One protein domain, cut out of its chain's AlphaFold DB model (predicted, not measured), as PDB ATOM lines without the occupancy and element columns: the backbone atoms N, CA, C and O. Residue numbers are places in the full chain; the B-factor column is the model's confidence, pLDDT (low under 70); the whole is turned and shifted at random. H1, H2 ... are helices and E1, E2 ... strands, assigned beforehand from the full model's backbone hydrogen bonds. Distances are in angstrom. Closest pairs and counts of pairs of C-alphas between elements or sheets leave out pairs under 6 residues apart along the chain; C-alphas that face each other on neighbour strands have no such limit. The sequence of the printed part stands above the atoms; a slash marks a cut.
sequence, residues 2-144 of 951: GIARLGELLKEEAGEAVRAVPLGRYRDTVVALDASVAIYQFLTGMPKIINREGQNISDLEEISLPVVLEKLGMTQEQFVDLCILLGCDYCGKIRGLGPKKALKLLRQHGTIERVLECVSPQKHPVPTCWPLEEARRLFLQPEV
ATOM      1  N   GLY A   2       3.146  62.293  93.968       44.69
ATOM      2  CA  GLY A   2       3.984  61.153  93.544       44.69
ATOM      3  C   GLY A   2       3.230  59.821  93.617       44.69
ATOM      4  O   GLY A   2       3.060  59.160  92.597       44.69
ATOM      5  N   ILE A   3       2.660  59.531  94.793       57.16
ATOM      6  CA  ILE A   3       1.886  58.317  95.116       57.16
ATOM      7  C   ILE A   3       0.837  57.967  94.045       57.16
ATOM      8  O   ILE A   3       0.831  56.844  93.560       57.16
ATOM      9  N   ALA A   4       0.006  58.918  93.603       61.19
ATOM     10  CA  ALA A   4      -1.025  58.656  92.587       61.19
ATOM     11  C   ALA A   4      -0.441  58.124  91.261       61.19
ATOM     12  O   ALA A   4      -0.957  57.164  90.699       61.19
ATOM     13  N   ARG A   5       0.684  58.692  90.805       66.94
ATOM     14  CA  ARG A   5       1.365  58.275  89.566       66.94
ATOM     15  C   ARG A   5       2.178  56.988  89.723       66.94
ATOM     16  O   ARG A   5       2.446  56.307  88.738       66.94
ATOM     17  N   LEU A   6       2.582  56.661  90.950       75.75
ATOM     18  CA  LEU A   6       3.113  55.341  91.279       75.75
ATOM     19  C   LEU A   6       1.983  54.298  91.273       75.75
ATOM     20  O   LEU A   6       2.164  53.230  90.708       75.75
ATOM     21  N   GLY A   7       0.800  54.632  91.798       74.88
ATOM     22  CA  GLY A   7      -0.399  53.792  91.723       74.88
ATOM     23  C   GLY A   7      -0.842  53.500  90.286       74.88
ATOM     24  O   GLY A   7      -1.132  52.352  89.969       74.88
ATOM     25  N   GLU A   8      -0.820  54.501  89.400       78.81
ATOM     26  CA  GLU A   8      -1.013  54.315  87.949       78.81
ATOM     27  C   GLU A   8       0.005  53.310  87.375       78.81
ATOM     28  O   GLU A   8      -0.393  52.301  86.795       78.81
ATOM     29  N   LEU A   9       1.309  53.519  87.619       82.50
ATOM     30  CA  LEU A   9       2.373  52.617  87.155       82.50
ATOM     31  C   LEU A   9       2.203  51.181  87.681       82.50
ATOM     32  O   LEU A   9       2.424  50.229  86.939       82.50
ATOM     33  N   LEU A  10       1.818  51.017  88.950       82.31
ATOM     34  CA  LEU A  10       1.614  49.705  89.567       82.31
ATOM     35  C   LEU A  10       0.378  48.989  89.014       82.31
ATOM     36  O   LEU A  10       0.417  47.773  88.862       82.31
ATOM     37  N   LYS A  11      -0.686  49.713  88.652       82.12
ATOM     38  CA  LYS A  11      -1.850  49.125  87.966       82.12
ATOM     39  C   LYS A  11      -1.520  48.695  86.533       82.12
ATOM     40  O   LYS A  11      -2.063  47.695  86.076       82.12
ATOM     41  N   GLU A  12      -0.616  49.402  85.851       83.06
ATOM     42  CA  GLU A  12      -0.169  49.064  84.491       83.06
ATOM     43  C   GLU A  12       0.865  47.920  84.439       83.06
ATOM     44  O   GLU A  12       0.688  46.982  83.668       83.06
ATOM     45  N   GLU A  13       1.946  47.978  85.230       80.62
ATOM     46  CA  GLU A  13       3.058  47.003  85.167       80.62
ATOM     47  C   GLU A  13       2.884  45.818  86.142       80.62
ATOM     48  O   GLU A  13       3.522  44.782  85.967       80.62
ATOM     49  N   ALA A  14       2.054  45.953  87.183       80.38
ATOM     50  CA  ALA A  14       1.938  44.982  88.280       80.38
ATOM     51  C   ALA A  14       0.485  44.775  88.766       80.38
ATOM     52  O   ALA A  14       0.260  44.483  89.941       80.38
ATOM     53  N   GLY A  15      -0.510  44.905  87.878       77.19
ATOM     54  CA  GLY A  15      -1.936  44.950  88.244       77.19
ATOM     55  C   GLY A  15      -2.447  43.792  89.120       77.19
ATOM     56  O   GLY A  15      -3.287  44.016  89.984       77.19
ATOM     57  N   GLU A  16      -1.896  42.579  88.995       76.69
ATOM     58  CA  GLU A  16      -2.228  41.417  89.853       76.69
ATOM     59  C   GLU A  16      -1.894  41.607  91.351       76.69
ATOM     60  O   GLU A  16      -2.441  40.903  92.217       76.69
ATOM     61  N   ALA A  17      -0.982  42.538  91.654       77.31
ATOM     62  CA  ALA A  17      -0.577  42.919  93.003       77.31
ATOM     63  C   ALA A  17      -1.541  43.921  93.660       77.31
ATOM     64  O   ALA A  17      -1.463  44.102  94.874       77.31
ATOM     65  N   VAL A  18      -2.428  44.557  92.883       80.31
ATOM     66  CA  VAL A  18      -3.430  45.525  93.349       80.31
ATOM     67  C   VAL A  18      -4.795  44.841  93.395       80.31
ATOM     68  O   VAL A  18      -5.267  44.317  92.387       80.31
ATOM     69  N   ARG A  19      -5.449  44.819  94.558       78.25
ATOM     70  CA  ARG A  19      -6.731  44.116  94.742       78.25
ATOM     71  C   ARG A  19      -7.732  44.986  95.485       78.25
ATOM     72  O   ARG A  19      -7.421  45.513  96.547       78.25
ATOM     73  N   ALA A  20      -8.950  45.086  94.956       74.19
ATOM     74  CA  ALA A  20     -10.076  45.646  95.694       74.19
ATOM     75  C   ALA A  20     -10.480  44.669  96.809       74.19
ATOM     76  O   ALA A  20     -10.773  43.499  96.544       74.19
ATOM     77  N   VAL A  21     -10.457  45.133  98.057       70.25
ATOM     78  CA  VAL A  21     -10.674  44.317  99.254       70.25
ATOM     79  C   VAL A  21     -11.616  45.053 100.211       70.25
ATOM     80  O   VAL A  21     -11.308  46.170 100.630       70.25
ATOM     81  N   PRO A  22     -12.748  44.448 100.617       68.88
ATOM     82  CA  PRO A  22     -13.687  45.104 101.516       68.88
ATOM     83  C   PRO A  22     -13.058  45.319 102.895       68.88
ATOM     84  O   PRO A  22     -12.450  44.401 103.458       68.88
ATOM     85  N   LEU A  23     -13.304  46.491 103.497       65.69
ATOM     86  CA  LEU A  23     -12.880  46.849 104.865       65.69
ATOM     87  C   LEU A  23     -13.110  45.728 105.894       65.69
ATOM     88  O   LEU A  23     -12.322  45.563 106.823       65.69
ATOM     89  N   GLY A  24     -14.168  44.927 105.709       62.94
ATOM     90  CA  GLY A  24     -14.514  43.768 106.538       62.94
ATOM     91  C   GLY A  24     -13.374  42.772 106.790       62.94
ATOM     92  O   GLY A  24     -13.378  42.140 107.845       62.94
ATOM     93  N   ARG A  25     -12.388  42.666 105.886       66.38
ATOM     94  CA  ARG A  25     -11.208  41.793 106.051       66.38
ATOM     95  C   ARG A  25     -10.319  42.199 107.234       66.38
ATOM     96  O   ARG A  25      -9.699  41.338 107.844       66.38
ATOM     97  N   TYR A  26     -10.296  43.486 107.581       63.88
ATOM     98  CA  TYR A  26      -9.394  44.079 108.577       63.88
ATOM     99  C   TYR A  26     -10.039  44.292 109.956       63.88
ATOM    100  O   TYR A  26      -9.499  45.008 110.795       63.88
ATOM    101  N   ARG A  27     -11.204  43.681 110.206       58.28
ATOM    102  CA  ARG A  27     -12.031  43.886 111.412       58.28
ATOM    103  C   ARG A  27     -11.262  43.790 112.737       58.28
ATOM    104  O   ARG A  27     -11.555  44.545 113.665       58.28
ATOM    105  N   ASP A  28     -10.313  42.864 112.805       53.88
ATOM    106  CA  ASP A  28      -9.537  42.527 114.000       53.88
ATOM    107  C   ASP A  28      -8.045  42.895 113.841       53.88
ATOM    108  O   ASP A  28      -7.180  42.363 114.531       53.88
ATOM    109  N   THR A  29      -7.735  43.821 112.924       52.16
ATOM    110  CA  THR A  29      -6.378  44.287 112.599       52.16
ATOM    111  C   THR A  29      -6.275  45.800 112.790       52.16
ATOM    112  O   THR A  29      -7.133  46.550 112.332       52.16
ATOM    113  N   VAL A  30      -5.206  46.277 113.433       53.03
ATOM    114  CA  VAL A  30      -4.919  47.719 113.501       53.03
ATOM    115  C   VAL A  30      -4.279  48.146 112.182       53.03
ATOM    116  O   VAL A  30      -3.118  47.839 111.929       53.03
ATOM    117  N   VAL A  31      -5.039  48.847 111.339       51.09
ATOM    118  CA  VAL A  31      -4.553  49.396 110.066       51.09
ATOM    119  C   VAL A  31      -4.312  50.895 110.221       51.09
ATOM    120  O   VAL A  31      -5.231  51.652 110.541       51.09
ATOM    121  N   ALA A  32      -3.073  51.326 109.987       44.59
ATOM    122  CA  ALA A  32      -2.717  52.737 109.907       44.59
ATOM    123  C   ALA A  32      -2.940  53.244 108.474       44.59
ATOM    124  O   ALA A  32      -2.303  52.756 107.542       44.59
ATOM    125  N   LEU A  33      -3.833  54.222 108.299       45.09
ATOM    126  CA  LEU A  33      -4.074  54.882 107.014       45.09
ATOM    127  C   LEU A  33      -3.610  56.343 107.064       45.09
ATOM    128  O   LEU A  33      -4.202  57.187 107.744       45.09
ATOM    129  N   ASP A  34      -2.528  56.590 106.324       38.03
ATOM    130  CA  ASP A  34      -2.034  57.887 105.839       38.03
ATOM    131  C   ASP A  34      -2.087  59.044 106.859       38.03
ATOM    132  O   ASP A  34      -2.789  60.042 106.676       38.03
ATOM    133  N   ALA A  35      -1.390  58.850 107.991       32.19
ATOM    134  CA  ALA A  35      -1.173  59.784 109.114       32.19
ATOM    135  C   ALA A  35      -2.417  60.407 109.798       32.19
ATOM    136  O   ALA A  35      -2.293  61.038 110.847       32.19
ATOM    137  N   SER A  36      -3.611  60.213 109.241       29.69
ATOM    138  CA  SER A  36      -4.785  61.062 109.481       29.69
ATOM    139  C   SER A  36      -6.003  60.276 109.966       29.69
ATOM    140  O   SER A  36      -6.916  60.851 110.560       29.69
ATOM    141  N   VAL A  37      -6.039  58.960 109.717       33.88
ATOM    142  CA  VAL A  37      -7.172  58.089 110.059       33.88
ATOM    143  C   VAL A  37      -6.679  56.828 110.769       33.88
ATOM    144  O   VAL A  37      -6.431  55.788 110.163       33.88
ATOM    145  N   ALA A  38      -6.592  56.900 112.097       36.31
ATOM    146  CA  ALA A  38      -6.476  55.708 112.931       36.31
ATOM    147  C   ALA A  38      -7.833  54.980 112.972       36.31
ATOM    148  O   ALA A  38      -8.761  55.428 113.654       36.31
ATOM    149  N   ILE A  39      -7.965  53.857 112.253       44.22
ATOM    150  CA  ILE A  39      -9.171  53.019 112.316       44.22
ATOM    151  C   ILE A  39      -9.186  52.275 113.657       44.22
ATOM    152  O   ILE A  39      -8.660  51.173 113.804       44.22
ATOM    153  N   TYR A  40      -9.810  52.894 114.659       40.28
ATOM    154  CA  TYR A  40     -10.076  52.244 115.939       40.28
ATOM    155  C   TYR A  40     -11.123  51.133 115.778       40.28
ATOM    156  O   TYR A  40     -12.228  51.365 115.291       40.28
ATOM    157  N   GLN A  41     -10.754  49.941 116.245       41.12
ATOM    158  CA  GLN A  41     -11.492  48.674 116.206       41.12
ATOM    159  C   GLN A  41     -13.023  48.823 116.394       41.12
ATOM    160  O   GLN A  41     -13.533  48.961 117.510       41.12
ATOM    161  N   PHE A  42     -13.783  48.760 115.293       43.47
ATOM    162  CA  PHE A  42     -15.245  48.906 115.297       43.47
ATOM    163  C   PHE A  42     -15.956  47.625 115.776       43.47
ATOM    164  O   PHE A  42     -16.593  46.902 115.008       43.47
ATOM    165  N   LEU A  43     -15.919  47.389 117.091       40.09
ATOM    166  CA  LEU A  43     -16.546  46.249 117.784       40.09
ATOM    167  C   LEU A  43     -18.077  46.115 117.594       40.09
ATOM    168  O   LEU A  43     -18.664  45.139 118.055       40.09
ATOM    169  N   THR A  44     -18.745  47.065 116.929       41.41
ATOM    170  CA  THR A  44     -20.204  47.070 116.704       41.41
ATOM    171  C   THR A  44     -20.601  47.271 115.236       41.41
ATOM    172  O   THR A  44     -21.602  47.931 114.960       41.41
ATOM    173  N   GLY A  45     -19.828  46.703 114.306       49.69
ATOM    174  CA  GLY A  45     -20.103  46.743 112.866       49.69
ATOM    175  C   GLY A  45     -19.640  48.041 112.201       49.69
ATOM    176  O   GLY A  45     -19.675  49.112 112.808       49.69
ATOM    177  N   MET A  46     -19.185  47.943 110.950       54.38
ATOM    178  CA  MET A  46     -18.688  49.100 110.203       54.38
ATOM    179  C   MET A  46     -19.806  49.758 109.384       54.38
ATOM    180  O   MET A  46     -20.551  49.051 108.699       54.38
ATOM    181  N   PRO A  47     -19.948  51.094 109.437       52.81
ATOM    182  CA  PRO A  47     -20.805  51.819 108.509       52.81
ATOM    183  C   PRO A  47     -20.197  51.778 107.101       52.81
ATOM    184  O   PRO A  47     -18.976  51.739 106.958       52.81
ATOM    185  N   LYS A  48     -21.039  51.857 106.062       57.53
ATOM    186  CA  LYS A  48     -20.554  52.145 104.705       57.53
ATOM    187  C   LYS A  48     -19.824  53.489 104.721       57.53
ATOM    188  O   LYS A  48     -20.405  54.478 105.176       57.53
ATOM    189  N   ILE A  49     -18.589  53.531 104.231       58.34
ATOM    190  CA  ILE A  49     -17.890  54.798 104.014       58.34
ATOM    191  C   ILE A  49     -18.394  55.360 102.687       58.34
ATOM    192  O   ILE A  49     -18.305  54.708 101.650       58.34
ATOM    193  N   ILE A  50     -18.976  56.554 102.740       55.22
ATOM    194  CA  ILE A  50     -19.579  57.227 101.590       55.22
ATOM    195  C   ILE A  50     -18.821  58.536 101.364       55.22
ATOM    196  O   ILE A  50     -18.581  59.281 102.319       55.22
ATOM    197  N   ASN A  51     -18.403  58.793 100.123       59.25
ATOM    198  CA  ASN A  51     -17.671  60.005  99.757       59.25
ATOM    199  C   ASN A  51     -18.612  61.225  99.617       59.25
ATOM    200  O   ASN A  51     -19.821  61.128  99.843       59.25
ATOM    201  N   ARG A  52     -18.074  62.398  99.252       39.28
ATOM    202  CA  ARG A  52     -18.879  63.628  99.107       39.28
ATOM    203  C   ARG A  52     -19.866  63.592  97.931       39.28
ATOM    204  O   ARG A  52     -20.843  64.330  97.974       39.28
ATOM    205  N   GLU A  53     -19.653  62.729  96.938       47.62
ATOM    206  CA  GLU A  53     -20.562  62.515  95.801       47.62
ATOM    207  C   GLU A  53     -21.591  61.389  96.040       47.62
ATOM    208  O   GLU A  53     -22.352  61.044  95.140       47.62
ATOM    209  N   GLY A  54     -21.633  60.786  97.235       47.09
ATOM    210  CA  GLY A  54     -22.554  59.687  97.551       47.09
ATOM    211  C   GLY A  54     -22.066  58.288  97.144       47.09
ATOM    212  O   GLY A  54     -22.787  57.310  97.350       47.09
ATOM    213  N   GLN A  55     -20.843  58.157  96.619       53.22
ATOM    214  CA  GLN A  55     -20.262  56.870  96.224       53.22
ATOM    215  C   GLN A  55     -19.778  56.067  97.440       53.22
ATOM    216  O   GLN A  55     -19.197  56.616  98.378       53.22
ATOM    217  N   ASN A  56     -19.990  54.750  97.419       60.72
ATOM    218  CA  ASN A  56     -19.580  53.831  98.483       60.72
ATOM    219  C   ASN A  56     -18.104  53.421  98.334       60.72
ATOM    220  O   ASN A  56     -17.796  52.492  97.597       60.72
ATOM    221  N   ILE A  57     -17.218  54.059  99.095       62.94
ATOM    222  CA  ILE A  57     -15.769  53.793  99.134       62.94
ATOM    223  C   ILE A  57     -15.393  52.821 100.270       62.94
ATOM    224  O   ILE A  57     -14.439  53.037 101.013       62.94
ATOM    225  N   SER A  58     -16.189  51.759 100.453       62.94
ATOM    226  CA  SER A  58     -15.966  50.751 101.511       62.94
ATOM    227  C   SER A  58     -14.989  49.630 101.119       62.94
ATOM    228  O   SER A  58     -14.665  48.778 101.952       62.94
ATOM    229  N   ASP A  59     -14.532  49.637  99.868       65.88
ATOM    230  CA  ASP A  59     -13.557  48.704  99.314       65.88
ATOM    231  C   ASP A  59     -12.211  49.428  99.164       65.88
ATOM    232  O   ASP A  59     -12.129  50.495  98.555       65.88
ATOM    233  N   LEU A  60     -11.167  48.875  99.779       68.56
ATOM    234  CA  LEU A  60      -9.805  49.410  99.779       68.56
ATOM    235  C   LEU A  60      -8.985  48.787  98.648       68.56
ATOM    236  O   LEU A  60      -9.160  47.612  98.333       68.56
ATOM    237  N   GLU A  61      -8.031  49.533  98.094       71.12
ATOM    238  CA  GLU A  61      -7.013  48.971  97.202       71.12
ATOM    239  C   GLU A  61      -5.833  48.434  98.027       71.12
ATOM    240  O   GLU A  61      -4.977  49.184  98.494       71.12
ATOM    241  N   GLU A  62      -5.797  47.117  98.227       76.19
ATOM    242  CA  GLU A  62      -4.685  46.400  98.853       76.19
ATOM    243  C   GLU A  62      -3.570  46.191  97.817       76.19
ATOM    244  O   GLU A  62      -3.800  45.567  96.780       76.19
ATOM    245  N   ILE A  63      -2.364  46.706  98.089       79.12
ATOM    246  CA  ILE A  63      -1.189  46.561  97.216       79.12
ATOM    247  C   ILE A  63      -0.166  45.643  97.892       79.12
ATOM    248  O   ILE A  63       0.386  45.973  98.941       79.12
ATOM    249  N   SER A  64       0.106  44.487  97.288       81.69
ATOM    250  CA  SER A  64       1.018  43.484  97.847       81.69
ATOM    251  C   SER A  64       2.468  43.727  97.414       81.69
ATOM    252  O   SER A  64       2.853  43.377  96.297       81.69
ATOM    253  N   LEU A  65       3.291  44.301  98.303       80.56
ATOM    254  CA  LEU A  65       4.698  44.619  98.015       80.56
ATOM    255  C   LEU A  65       5.519  43.426  97.468       80.56
ATOM    256  O   LEU A  65       6.211  43.634  96.476       80.56
ATOM    257  N   PRO A  66       5.436  42.185  98.000       84.56
ATOM    258  CA  PRO A  66       6.183  41.056  97.435       84.56
ATOM    259  C   PRO A  66       5.855  40.791  95.958       84.56
ATOM    260  O   PRO A  66       6.762  40.599  95.154       84.56
ATOM    261  N   VAL A  67       4.572  40.869  95.585       84.94
ATOM    262  CA  VAL A  67       4.113  40.671  94.198       84.94
ATOM    263  C   VAL A  67       4.517  41.857  93.312       84.94
ATOM    264  O   VAL A  67       4.847  41.667  92.146       84.94
ATOM    265  N   VAL A  68       4.559  43.081  93.855       84.94
ATOM    266  CA  VAL A  68       5.110  44.252  93.149       84.94
ATOM    267  C   VAL A  68       6.596  44.058  92.828       84.94
ATOM    268  O   VAL A  68       6.994  44.294  91.689       84.94
ATOM    269  N   LEU A  69       7.410  43.611  93.789       87.25
ATOM    270  CA  LEU A  69       8.847  43.379  93.578       87.25
ATOM    271  C   LEU A  69       9.099  42.266  92.547       87.25
ATOM    272  O   LEU A  69       9.922  42.442  91.646       87.25
ATOM    273  N   GLU A  70       8.336  41.171  92.626       88.06
ATOM    274  CA  GLU A  70       8.367  40.067  91.659       88.06
ATOM    275  C   GLU A  70       8.017  40.540  90.237       88.06
ATOM    276  O   GLU A  70       8.806  40.352  89.310       88.06
ATOM    277  N   LYS A  71       6.865  41.205  90.054       86.69
ATOM    278  CA  LYS A  71       6.380  41.648  88.733       86.69
ATOM    279  C   LYS A  71       7.227  42.774  88.134       86.69
ATOM    280  O   LYS A  71       7.405  42.819  86.918       86.69
ATOM    281  N   LEU A  72       7.781  43.672  88.955       84.38
ATOM    282  CA  LEU A  72       8.701  44.706  88.474       84.38
ATOM    283  C   LEU A  72      10.112  44.166  88.186       84.38
ATOM    284  O   LEU A  72      10.828  44.794  87.397       84.38
ATOM    285  N   GLY A  73      10.493  43.023  88.767       86.38
ATOM    286  CA  GLY A  73      11.813  42.409  88.615       86.38
ATOM    287  C   GLY A  73      12.919  43.211  89.305       86.38
ATOM    288  O   GLY A  73      13.965  43.449  88.704       86.38
ATOM    289  N   MET A  74      12.661  43.703  90.522       86.56
ATOM    290  CA  MET A  74      13.525  44.654  91.241       86.56
ATOM    291  C   MET A  74      13.639  44.304  92.728       86.56
ATOM    292  O   MET A  74      12.702  43.767  93.320       86.56
ATOM    293  N   THR A  75      14.771  44.635  93.356       89.50
ATOM    294  CA  THR A  75      14.939  44.471  94.813       89.50
ATOM    295  C   THR A  75      14.141  45.521  95.595       89.50
ATOM    296  O   THR A  75      13.753  46.561  95.056       89.50
ATOM    297  N   GLN A  76      13.923  45.287  96.895       86.62
ATOM    298  CA  GLN A  76      13.290  46.272  97.782       86.62
ATOM    299  C   GLN A  76      14.057  47.608  97.796       86.62
ATOM    300  O   GLN A  76      13.438  48.666  97.769       86.62
ATOM    301  N   GLU A  77      15.390  47.565  97.758       88.50
ATOM    302  CA  GLU A  77      16.264  48.745  97.675       88.50
ATOM    303  C   GLU A  77      16.026  49.526  96.376       88.50
ATOM    304  O   GLU A  77      15.813  50.735  96.403       88.50
ATOM    305  N   GLN A  78      15.953  48.831  95.237       88.94
ATOM    306  CA  GLN A  78      15.664  49.444  93.939       88.94
ATOM    307  C   GLN A  78      14.241  50.016  93.855       88.94
ATOM    308  O   GLN A  78      14.006  50.999  93.148       88.94
ATOM    309  N   PHE A  79      13.283  49.425  94.569       89.25
ATOM    310  CA  PHE A  79      11.929  49.962  94.688       89.25
ATOM    311  C   PHE A  79      11.875  51.205  95.596       89.25
ATOM    312  O   PHE A  79      11.169  52.162  95.281       89.25
ATOM    313  N   VAL A  80      12.673  51.244  96.668       88.69
ATOM    314  CA  VAL A  80      12.872  52.450  97.493       88.69
ATOM    315  C   VAL A  80      13.528  53.566  96.673       88.69
ATOM    316  O   VAL A  80      13.001  54.679  96.649       88.69
ATOM    317  N   ASP A  81      14.582  53.274  95.907       89.69
ATOM    318  CA  ASP A  81      15.205  54.226  94.974       89.69
ATOM    319  C   ASP A  81      14.199  54.750  93.924       89.69
ATOM    320  O   ASP A  81      14.186  55.944  93.611       89.69
ATOM    321  N   LEU A  82      13.301  53.895  93.411       88.44
ATOM    322  CA  LEU A  82      12.226  54.299  92.492       88.44
ATOM    323  C   LEU A  82      11.242  55.273  93.156       88.44
ATOM    324  O   LEU A  82      10.868  56.279  92.546       88.44
ATOM    325  N   CYS A  83      10.845  55.011  94.401       86.75
ATOM    326  CA  CYS A  83      10.008  55.917  95.186       86.75
ATOM    327  C   CYS A  83      10.712  57.262  95.441       86.75
ATOM    328  O   CYS A  83      10.102  58.316  95.255       86.75
ATOM    329  N   ILE A  84      12.007  57.245  95.777       86.56
ATOM    330  CA  ILE A  84      12.812  58.451  96.025       86.56
ATOM    331  C   ILE A  84      12.960  59.306  94.752       86.56
ATOM    332  O   ILE A  84      12.733  60.517  94.803       86.56
ATOM    333  N   LEU A  85      13.221  58.702  93.582       86.06
ATOM    334  CA  LEU A  85      13.248  59.410  92.286       86.06
ATOM    335  C   LEU A  85      11.942  60.170  91.987       86.06
ATOM    336  O   LEU A  85      11.966  61.251  91.386       86.06
ATOM    337  N   LEU A  86      10.799  59.604  92.391       83.94
ATOM    338  CA  LEU A  86       9.456  60.153  92.163       83.94
ATOM    339  C   LEU A  86       8.983  61.117  93.269       83.94
ATOM    340  O   LEU A  86       8.003  61.845  93.063       83.94
ATOM    341  N   GLY A  87       9.729  61.181  94.374       79.94
ATOM    342  CA  GLY A  87       9.518  62.035  95.537       79.94
ATOM    343  C   GLY A  87       8.730  61.356  96.654       79.94
ATOM    344  O   GLY A  87       7.628  60.855  96.431       79.94
ATOM    345  N   CYS A  88       9.288  61.436  97.858       76.69
ATOM    346  CA  CYS A  88       8.758  60.918  99.115       76.69
ATOM    347  C   CYS A  88       8.598  62.050 100.143       76.69
ATOM    348  O   CYS A  88       9.081  63.161  99.927       76.69
ATOM    349  N   ASP A  89       7.971  61.786 101.289       71.38
ATOM    350  CA  ASP A  89       7.744  62.824 102.310       71.38
ATOM    351  C   ASP A  89       9.050  63.328 102.955       71.38
ATOM    352  O   ASP A  89       9.134  64.476 103.387       71.38
ATOM    353  N   TYR A  90      10.106  62.510 102.920       73.12
ATOM    354  CA  TYR A  90      11.468  62.882 103.319       73.12
ATOM    355  C   TYR A  90      12.286  63.541 102.189       73.12
ATOM    356  O   TYR A  90      13.366  64.069 102.446       73.12
ATOM    357  N   CYS A  91      11.834  63.488 100.926       74.88
ATOM    358  CA  CYS A  91      12.685  63.741  99.759       74.88
ATOM    359  C   CYS A  91      11.949  64.346  98.545       74.88
ATOM    360  O   CYS A  91      11.071  63.744  97.929       74.88
ATOM    361  N   GLY A  92      12.363  65.543  98.116       72.69
ATOM    362  CA  GLY A  92      11.801  66.193  96.925       72.69
ATOM    363  C   GLY A  92      12.059  65.412  95.624       72.69
ATOM    364  O   GLY A  92      13.148  64.895  95.414       72.69
ATOM    365  N   LYS A  93      11.075  65.359  94.718       80.12
ATOM    366  CA  LYS A  93      11.191  64.660  93.418       80.12
ATOM    367  C   LYS A  93      12.149  65.340  92.434       80.12
ATOM    368  O   LYS A  93      12.186  66.572  92.356       80.12
ATOM    369  N   ILE A  94      12.787  64.555  91.562       82.31
ATOM    370  CA  ILE A  94      13.544  65.097  90.421       82.31
ATOM    371  C   ILE A  94      12.574  65.697  89.390       82.31
ATOM    372  O   ILE A  94      11.623  65.053  88.934       82.31
ATOM    373  N   ARG A  95      12.791  66.960  88.998       77.94
ATOM    374  CA  ARG A  95      11.888  67.651  88.062       77.94
ATOM    375  C   ARG A  95      11.975  67.050  86.652       77.94
ATOM    376  O   ARG A  95      13.043  66.703  86.157       77.94
ATOM    377  N   GLY A  96      10.820  66.904  86.003       76.12
ATOM    378  CA  GLY A  96      10.691  66.310  84.667       76.12
ATOM    379  C   GLY A  96      10.865  64.785  84.602       76.12
ATOM    380  O   GLY A  96      10.644  64.208  83.538       76.12
ATOM    381  N   LEU A  97      11.242  64.118  85.698       80.19
ATOM    382  CA  LEU A  97      11.308  62.661  85.763       80.19
ATOM    383  C   LEU A  97       9.915  62.092  86.094       80.19
ATOM    384  O   LEU A  97       9.157  62.687  86.861       80.19
ATOM    385  N   GLY A  98       9.543  60.971  85.473       82.88
ATOM    386  CA  GLY A  98       8.223  60.349  85.631       82.88
ATOM    387  C   GLY A  98       8.312  58.824  85.745       82.88
ATOM    388  O   GLY A  98       9.336  58.272  85.339       82.88
ATOM    389  N   PRO A  99       7.265  58.141  86.251       84.81
ATOM    390  CA  PRO A  99       7.345  56.755  86.732       84.81
ATOM    391  C   PRO A  99       7.976  55.780  85.735       84.81
ATOM    392  O   PRO A  99       9.033  55.224  86.015       84.81
ATOM    393  N   LYS A 100       7.427  55.677  84.517       85.88
ATOM    394  CA  LYS A 100       7.952  54.798  83.451       85.88
ATOM    395  C   LYS A 100       9.403  55.109  83.053       85.88
ATOM    396  O   LYS A 100      10.146  54.209  82.673       85.88
ATOM    397  N   LYS A 101       9.837  56.373  83.156       86.00
ATOM    398  CA  LYS A 101      11.216  56.787  82.846       86.00
ATOM    399  C   LYS A 101      12.178  56.486  84.002       86.00
ATOM    400  O   LYS A 101      13.285  56.035  83.738       86.00
ATOM    401  N   ALA A 102      11.756  56.699  85.249       86.81
ATOM    402  CA  ALA A 102      12.522  56.334  86.441       86.81
ATOM    403  C   ALA A 102      12.708  54.808  86.534       86.81
ATOM    404  O   ALA A 102      13.835  54.341  86.660       86.81
ATOM    405  N   LEU A 103      11.626  54.043  86.342       88.44
ATOM    406  CA  LEU A 103      11.633  52.578  86.277       88.44
ATOM    407  C   LEU A 103      12.599  52.064  85.201       88.44
ATOM    408  O   LEU A 103      13.434  51.206  85.477       88.44
ATOM    409  N   LYS A 104      12.534  52.624  83.984       88.00
ATOM    410  CA  LYS A 104      13.460  52.266  82.901       88.00
ATOM    411  C   LYS A 104      14.919  52.568  83.257       88.00
ATOM    412  O   LYS A 104      15.772  51.728  83.002       88.00
ATOM    413  N   LEU A 105      15.209  53.732  83.842       87.44
ATOM    414  CA  LEU A 105      16.578  54.106  84.209       87.44
ATOM    415  C   LEU A 105      17.135  53.223  85.337       87.44
ATOM    416  O   LEU A 105      18.269  52.768  85.224       87.44
ATOM    417  N   LEU A 106      16.350  52.889  86.366       88.31
ATOM    418  CA  LEU A 106      16.794  51.955  87.410       88.31
ATOM    419  C   LEU A 106      17.000  50.533  86.868       88.31
ATOM    420  O   LEU A 106      18.039  49.940  87.145       88.31
ATOM    421  N   ARG A 107      16.106  50.031  85.999       87.00
ATOM    422  CA  ARG A 107      16.311  48.762  85.265       87.00
ATOM    423  C   ARG A 107      17.571  48.771  84.371       87.00
ATOM    424  O   ARG A 107      18.061  47.701  84.030       87.00
ATOM    425  N   GLN A 108      18.096  49.940  83.981       86.06
ATOM    426  CA  GLN A 108      19.303  50.073  83.145       86.06
ATOM    427  C   GLN A 108      20.600  50.316  83.937       86.06
ATOM    428  O   GLN A 108      21.655  49.857  83.507       86.06
ATOM    429  N   HIS A 109      20.544  51.033  85.064       85.88
ATOM    430  CA  HIS A 109      21.732  51.502  85.796       85.88
ATOM    431  C   HIS A 109      21.893  50.884  87.198       85.88
ATOM    432  O   HIS A 109      22.977  50.948  87.782       85.88
ATOM    433  N   GLY A 110      20.854  50.230  87.722       82.00
ATOM    434  CA  GLY A 110      20.885  49.427  88.946       82.00
ATOM    435  C   GLY A 110      20.655  50.201  90.245       82.00
ATOM    436  O   GLY A 110      19.910  49.704  91.084       82.00
ATOM    437  N   THR A 111      21.244  51.391  90.398       86.75
ATOM    438  CA  THR A 111      21.131  52.245  91.601       86.75
ATOM    439  C   THR A 111      20.907  53.711  91.225       86.75
ATOM    440  O   THR A 111      21.206  54.125  90.097       86.75
ATOM    441  N   ILE A 112      20.371  54.513  92.149       85.81
ATOM    442  CA  ILE A 112      20.022  55.916  91.883       85.81
ATOM    443  C   ILE A 112      21.230  56.797  91.521       85.81
ATOM    444  O   ILE A 112      21.090  57.695  90.695       85.81
ATOM    445  N   GLU A 113      22.422  56.534  92.064       87.38
ATOM    446  CA  GLU A 113      23.630  57.347  91.854       87.38
ATOM    447  C   GLU A 113      24.061  57.280  90.386       87.38
ATOM    448  O   GLU A 113      24.222  58.305  89.725       87.38
ATOM    449  N   ARG A 114      24.106  56.063  89.833       85.06
ATOM    450  CA  ARG A 114      24.388  55.815  88.411       85.06
ATOM    451  C   ARG A 114      23.303  56.376  87.494       85.06
ATOM    452  O   ARG A 114      23.588  56.771  86.363       85.06
ATOM    453  N   VAL A 115      22.052  56.438  87.969       85.12
ATOM    454  CA  VAL A 115      20.977  57.148  87.260       85.12
ATOM    455  C   VAL A 115      21.250  58.654  87.227       85.12
ATOM    456  O   VAL A 115      21.050  59.249  86.172       85.12
ATOM    457  N   LEU A 116      21.733  59.274  88.313       83.75
ATOM    458  CA  LEU A 116      22.103  60.696  88.314       83.75
ATOM    459  C   LEU A 116      23.264  60.987  87.351       83.75
ATOM    460  O   LEU A 116      23.163  61.917  86.554       83.75
ATOM    461  N   GLU A 117      24.323  60.172  87.376       82.94
ATOM    462  CA  GLU A 117      25.488  60.297  86.478       82.94
ATOM    463  C   GLU A 117      25.089  60.278  84.993       82.94
ATOM    464  O   GLU A 117      25.620  61.038  84.181       82.94
ATOM    465  N   CYS A 118      24.115  59.439  84.630       79.00
ATOM    466  CA  CYS A 118      23.655  59.271  83.249       79.00
ATOM    467  C   CYS A 118      22.564  60.276  82.820       79.00
ATOM    468  O   CYS A 118      22.093  60.237  81.678       79.00
ATOM    469  N   VAL A 119      22.123  61.173  83.709       79.81
ATOM    470  CA  VAL A 119      20.969  62.056  83.494       79.81
ATOM    471  C   VAL A 119      21.401  63.520  83.381       79.81
ATOM    472  O   VAL A 119      21.935  64.116  84.305       79.81
ATOM    473  N   SER A 120      21.109  64.140  82.229       76.31
ATOM    474  CA  SER A 120      21.483  65.534  81.931       76.31
ATOM    475  C   SER A 120      20.979  66.529  83.001       76.31
ATOM    476  O   SER A 120      19.761  66.758  83.075       76.31
ATOM    477  N   PRO A 121      21.880  67.205  83.754       72.00
ATOM    478  CA  PRO A 121      21.497  68.111  84.845       72.00
ATOM    479  C   PRO A 121      20.624  69.290  84.394       72.00
ATOM    480  O   PRO A 121      19.782  69.773  85.144       72.00
ATOM    481  N   GLN A 122      20.772  69.718  83.136       68.81
ATOM    482  CA  GLN A 122      19.987  70.797  82.528       68.81
ATOM    483  C   GLN A 122      18.509  70.424  82.304       68.81
ATOM    484  O   GLN A 122      17.651  71.304  82.282       68.81
ATOM    485  N   LYS A 123      18.196  69.134  82.115       72.25
ATOM    486  CA  LYS A 123      16.818  68.644  81.900       72.25
ATOM    487  C   LYS A 123      16.169  68.110  83.176       72.25
ATOM    488  O   LYS A 123      14.944  68.109  83.277       72.25
ATOM    489  N   HIS A 124      16.984  67.650  84.120       79.31
ATOM    490  CA  HIS A 124      16.555  66.981  85.343       79.31
ATOM    491  C   HIS A 124      17.407  67.464  86.529       79.31
ATOM    492  O   HIS A 124      18.273  66.730  87.000       79.31
ATOM    493  N   PRO A 125      17.201  68.709  86.997       78.88
ATOM    494  CA  PRO A 125      17.986  69.262  88.092       78.88
ATOM    495  C   PRO A 125      17.715  68.502  89.397       78.88
ATOM    496  O   PRO A 125      16.559  68.346  89.812       78.88
ATOM    497  N   VAL A 126      18.795  68.052  90.034       77.69
ATOM    498  CA  VAL A 126      18.796  67.434  91.366       77.69
ATOM    499  C   VAL A 126      18.620  68.535  92.427       77.69
ATOM    500  O   VAL A 126      19.184  69.618  92.257       77.69
ATOM    501  N   PRO A 127      17.840  68.322  93.506       78.50
ATOM    502  CA  PRO A 127      17.745  69.292  94.597       78.50
ATOM    503  C   PRO A 127      19.108  69.525  95.269       78.50
ATOM    504  O   PRO A 127      19.833  68.574  95.541       78.50
ATOM    505  N   THR A 128      19.444  70.779  95.585       68.50
ATOM    506  CA  THR A 128      20.742  71.148  96.192       68.50
ATOM    507  C   THR A 128      20.958  70.576  97.593       68.50
ATOM    508  O   THR A 128      22.098  70.380  97.998       68.50
ATOM    509  N   CYS A 129      19.873  70.277  98.311       70.12
ATOM    510  CA  CYS A 129      19.878  69.548  99.576       70.12
ATOM    511  C   CYS A 129      18.938  68.342  99.432       70.12
ATOM    512  O   CYS A 129      17.750  68.443  99.743       70.12
ATOM    513  N   TRP A 130      19.437  67.227  98.895       80.56
ATOM    514  CA  TRP A 130      18.654  66.001  98.705       80.56
ATOM    515  C   TRP A 130      19.099  64.931  99.716       80.56
ATOM    516  O   TRP A 130      20.184  64.374  99.552       80.56
ATOM    517  N   PRO A 131      18.317  64.649 100.779       81.00
ATOM    518  CA  PRO A 131      18.713  63.737 101.857       81.00
ATOM    519  C   PRO A 131      18.494  62.267 101.455       81.00
ATOM    520  O   PRO A 131      17.711  61.548 102.072       81.00
ATOM    521  N   LEU A 132      19.164  61.840 100.379       82.38
ATOM    522  CA  LEU A 132      19.014  60.520  99.762       82.38
ATOM    523  C   LEU A 132      19.260  59.382 100.761       82.38
ATOM    524  O   LEU A 132      18.355  58.592 101.013       82.38
ATOM    525  N   GLU A 133      20.454  59.332 101.353       83.56
ATOM    526  CA  GLU A 133      20.858  58.248 102.255       83.56
ATOM    527  C   GLU A 133      19.960  58.142 103.488       83.56
ATOM    528  O   GLU A 133      19.635  57.043 103.925       83.56
ATOM    529  N   GLU A 134      19.493  59.276 104.009       81.06
ATOM    530  CA  GLU A 134      18.604  59.310 105.168       81.06
ATOM    531  C   GLU A 134      17.189  58.832 104.812       81.06
ATOM    532  O   GLU A 134      16.609  58.023 105.536       81.06
ATOM    533  N   ALA A 135      16.648  59.242 103.659       82.69
ATOM    534  CA  ALA A 135      15.372  58.725 103.165       82.69
ATOM    535  C   ALA A 135      15.448  57.214 102.867       82.69
ATOM    536  O   ALA A 135      14.544  56.464 103.237       82.69
ATOM    537  N   ARG A 136      16.543  56.754 102.247       86.62
ATOM    538  CA  ARG A 136      16.814  55.335 101.971       86.62
ATOM    539  C   ARG A 136      16.922  54.531 103.276       86.62
ATOM    540  O   ARG A 136      16.284  53.486 103.393       86.62
ATOM    541  N   ARG A 137      17.642  55.051 104.281       85.19
ATOM    542  CA  ARG A 137      17.763  54.468 105.630       85.19
ATOM    543  C   ARG A 137      16.399  54.295 106.297       85.19
ATOM    544  O   ARG A 137      16.087  53.190 106.723       85.19
ATOM    545  N   LEU A 138      15.561  55.334 106.309       80.44
ATOM    546  CA  LEU A 138      14.234  55.298 106.939       80.44
ATOM    547  C   LEU A 138      13.273  54.272 106.306       80.44
ATOM    548  O   LEU A 138      12.462  53.686 107.020       80.44
ATOM    549  N   PHE A 139      13.366  54.019 104.995       81.12
ATOM    550  CA  PHE A 139      12.532  53.012 104.320       81.12
ATOM    551  C   PHE A 139      13.064  51.572 104.412       81.12
ATOM    552  O   PHE A 139      12.271  50.633 104.326       81.12
ATOM    553  N   LEU A 140      14.378  51.373 104.563       83.19
ATOM    554  CA  LEU A 140      14.989  50.037 104.666       83.19
ATOM    555  C   LEU A 140      15.172  49.565 106.116       83.19
ATOM    556  O   LEU A 140      15.136  48.365 106.377       83.19
ATOM    557  N   GLN A 141      15.365  50.494 107.053       81.50
ATOM    558  CA  GLN A 141      15.610  50.244 108.476       81.50
ATOM    559  C   GLN A 141      14.748  51.186 109.344       81.50
ATOM    560  O   GLN A 141      15.281  52.070 110.018       81.50
ATOM    561  N   PRO A 142      13.407  51.046 109.320       73.69
ATOM    562  CA  PRO A 142      12.517  51.870 110.133       73.69
ATOM    563  C   PRO A 142      12.694  51.590 111.634       73.69
ATOM    564  O   PRO A 142      12.761  50.437 112.064       73.69
ATOM    565  N   GLU A 143      12.700  52.647 112.449       67.25
ATOM    566  CA  GLU A 143      12.790  52.560 113.913       67.25
ATOM    567  C   GLU A 143      11.456  52.077 114.521       67.25
ATOM    568  O   GLU A 143      10.598  52.866 114.921       67.25
ATOM    569  N   VAL A 144      11.259  50.756 114.571       65.12
ATOM    570  CA  VAL A 144      10.062  50.117 115.143       65.12
ATOM    571  C   VAL A 144      10.327  49.680 116.585       65.12
ATOM    572  O   VAL A 144      11.024  48.697 116.829       65.12
TER     573      VAL A 144
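What this domain is: This is residues 2 to 144 of the 951 residues of the protein "Kinesin-like protein" of Paroedura picta (UniProt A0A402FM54). A head of crossed helices, with H4 in its middle and H1, H3, H5, H6 and H7 around it, continues on one side into a narrow two-stranded ribbon, E1 and E2. The ribbon leads to a large loop, residues 27 to 58, with the short helix H2 at the ribbon's far end. The printed part has 143 residues with seven named helices and two named strands, in the order H1 E1 H2 E2 H3 H4 H5 H6 H7; the sheet, E1 - E2, is antiparallel. The class is mostly helix, though under half of the residues are in named elements. The whole is elongated, spanning 56 by 31 by 30 A, and only just loose, close to compact, with a radius of gyration of the C-alphas of 17.9 A.

How they stand to each other: E1, residues 18 to 22, and E2, residues 59 to 63, are antiparallel neighbours at 147 degrees; N 19 and O 62 are 2.9 A apart and N 60 and O 21 2.8 A, both within hydrogen-bond range. H2, residues 23 to 26, comes closest to E2 at the C-alphas of Leu 23 and Asp 59, 5.9 A apart. H1, residues 2 to 13, comes closest to E1 at the C-alphas of Lys 11 and Val 18, 6.7 A apart. H1 and H3, residues 65 to 72, only just touch, with 3 pairs of C-alphas within 8 A, the closest those of Glu 13 and Leu 72, 6.9 A. H1 touches H5, residues 99 to 109, with residues 5 to 9 alone, about perpendicular at 73 degrees; the closest C-alphas are those of Leu 6 and Pro 99, 6.4 A. H4, residues 76 to 86, touches H5 at a steep tilt of 50 degrees, opposite ways, closest at the C-alphas of Leu 82 and Ala 102, 6.4 A. H4 touches H7, residues 132 to 140, at a steep tilt of 48 degrees, opposite ways, closest at the C-alphas of Val 80 and Arg 136, 6.6 A. H6, residues 112 to 117, touches H5 only at the corner, the closest C-alphas being those of His 109 and Val 115, 5.9 A. H5 and H7 are apart. Every O i to N i+4 pair is within hydrogen-bond range in H1, H3, H4, H5, H6 and H7; H2 is too short for such a pair.

Where its parts are: H1 begins at C-alpha 2, (3.984, 61.153, 93.544), and is 16.5 A long from first to last C-alpha. E1 is 13.1 A and E2 12.7 A long; H4 is 15.5 A, H5 15.3 A, H7 12.3 A and H3 10.3 A. H6 measures 8.8 A and H2 5.8 A. H7 ends at C-alpha 140, (14.989, 50.037, 104.666).

The domain as a whole: The C-alphas farthest apart, those of Thr 44 and Gln 122, are 57.8 A apart. The printed part has no cut. The links H2 to E2, H4 to H5 and H6 to H7 are long; in the first, residues 32 to 33 pair with residues 37 to 38, antiparallel. The mean pLDDT of the printed part is 72.4, and 47 residues are under 70, among them residues 22 to 60.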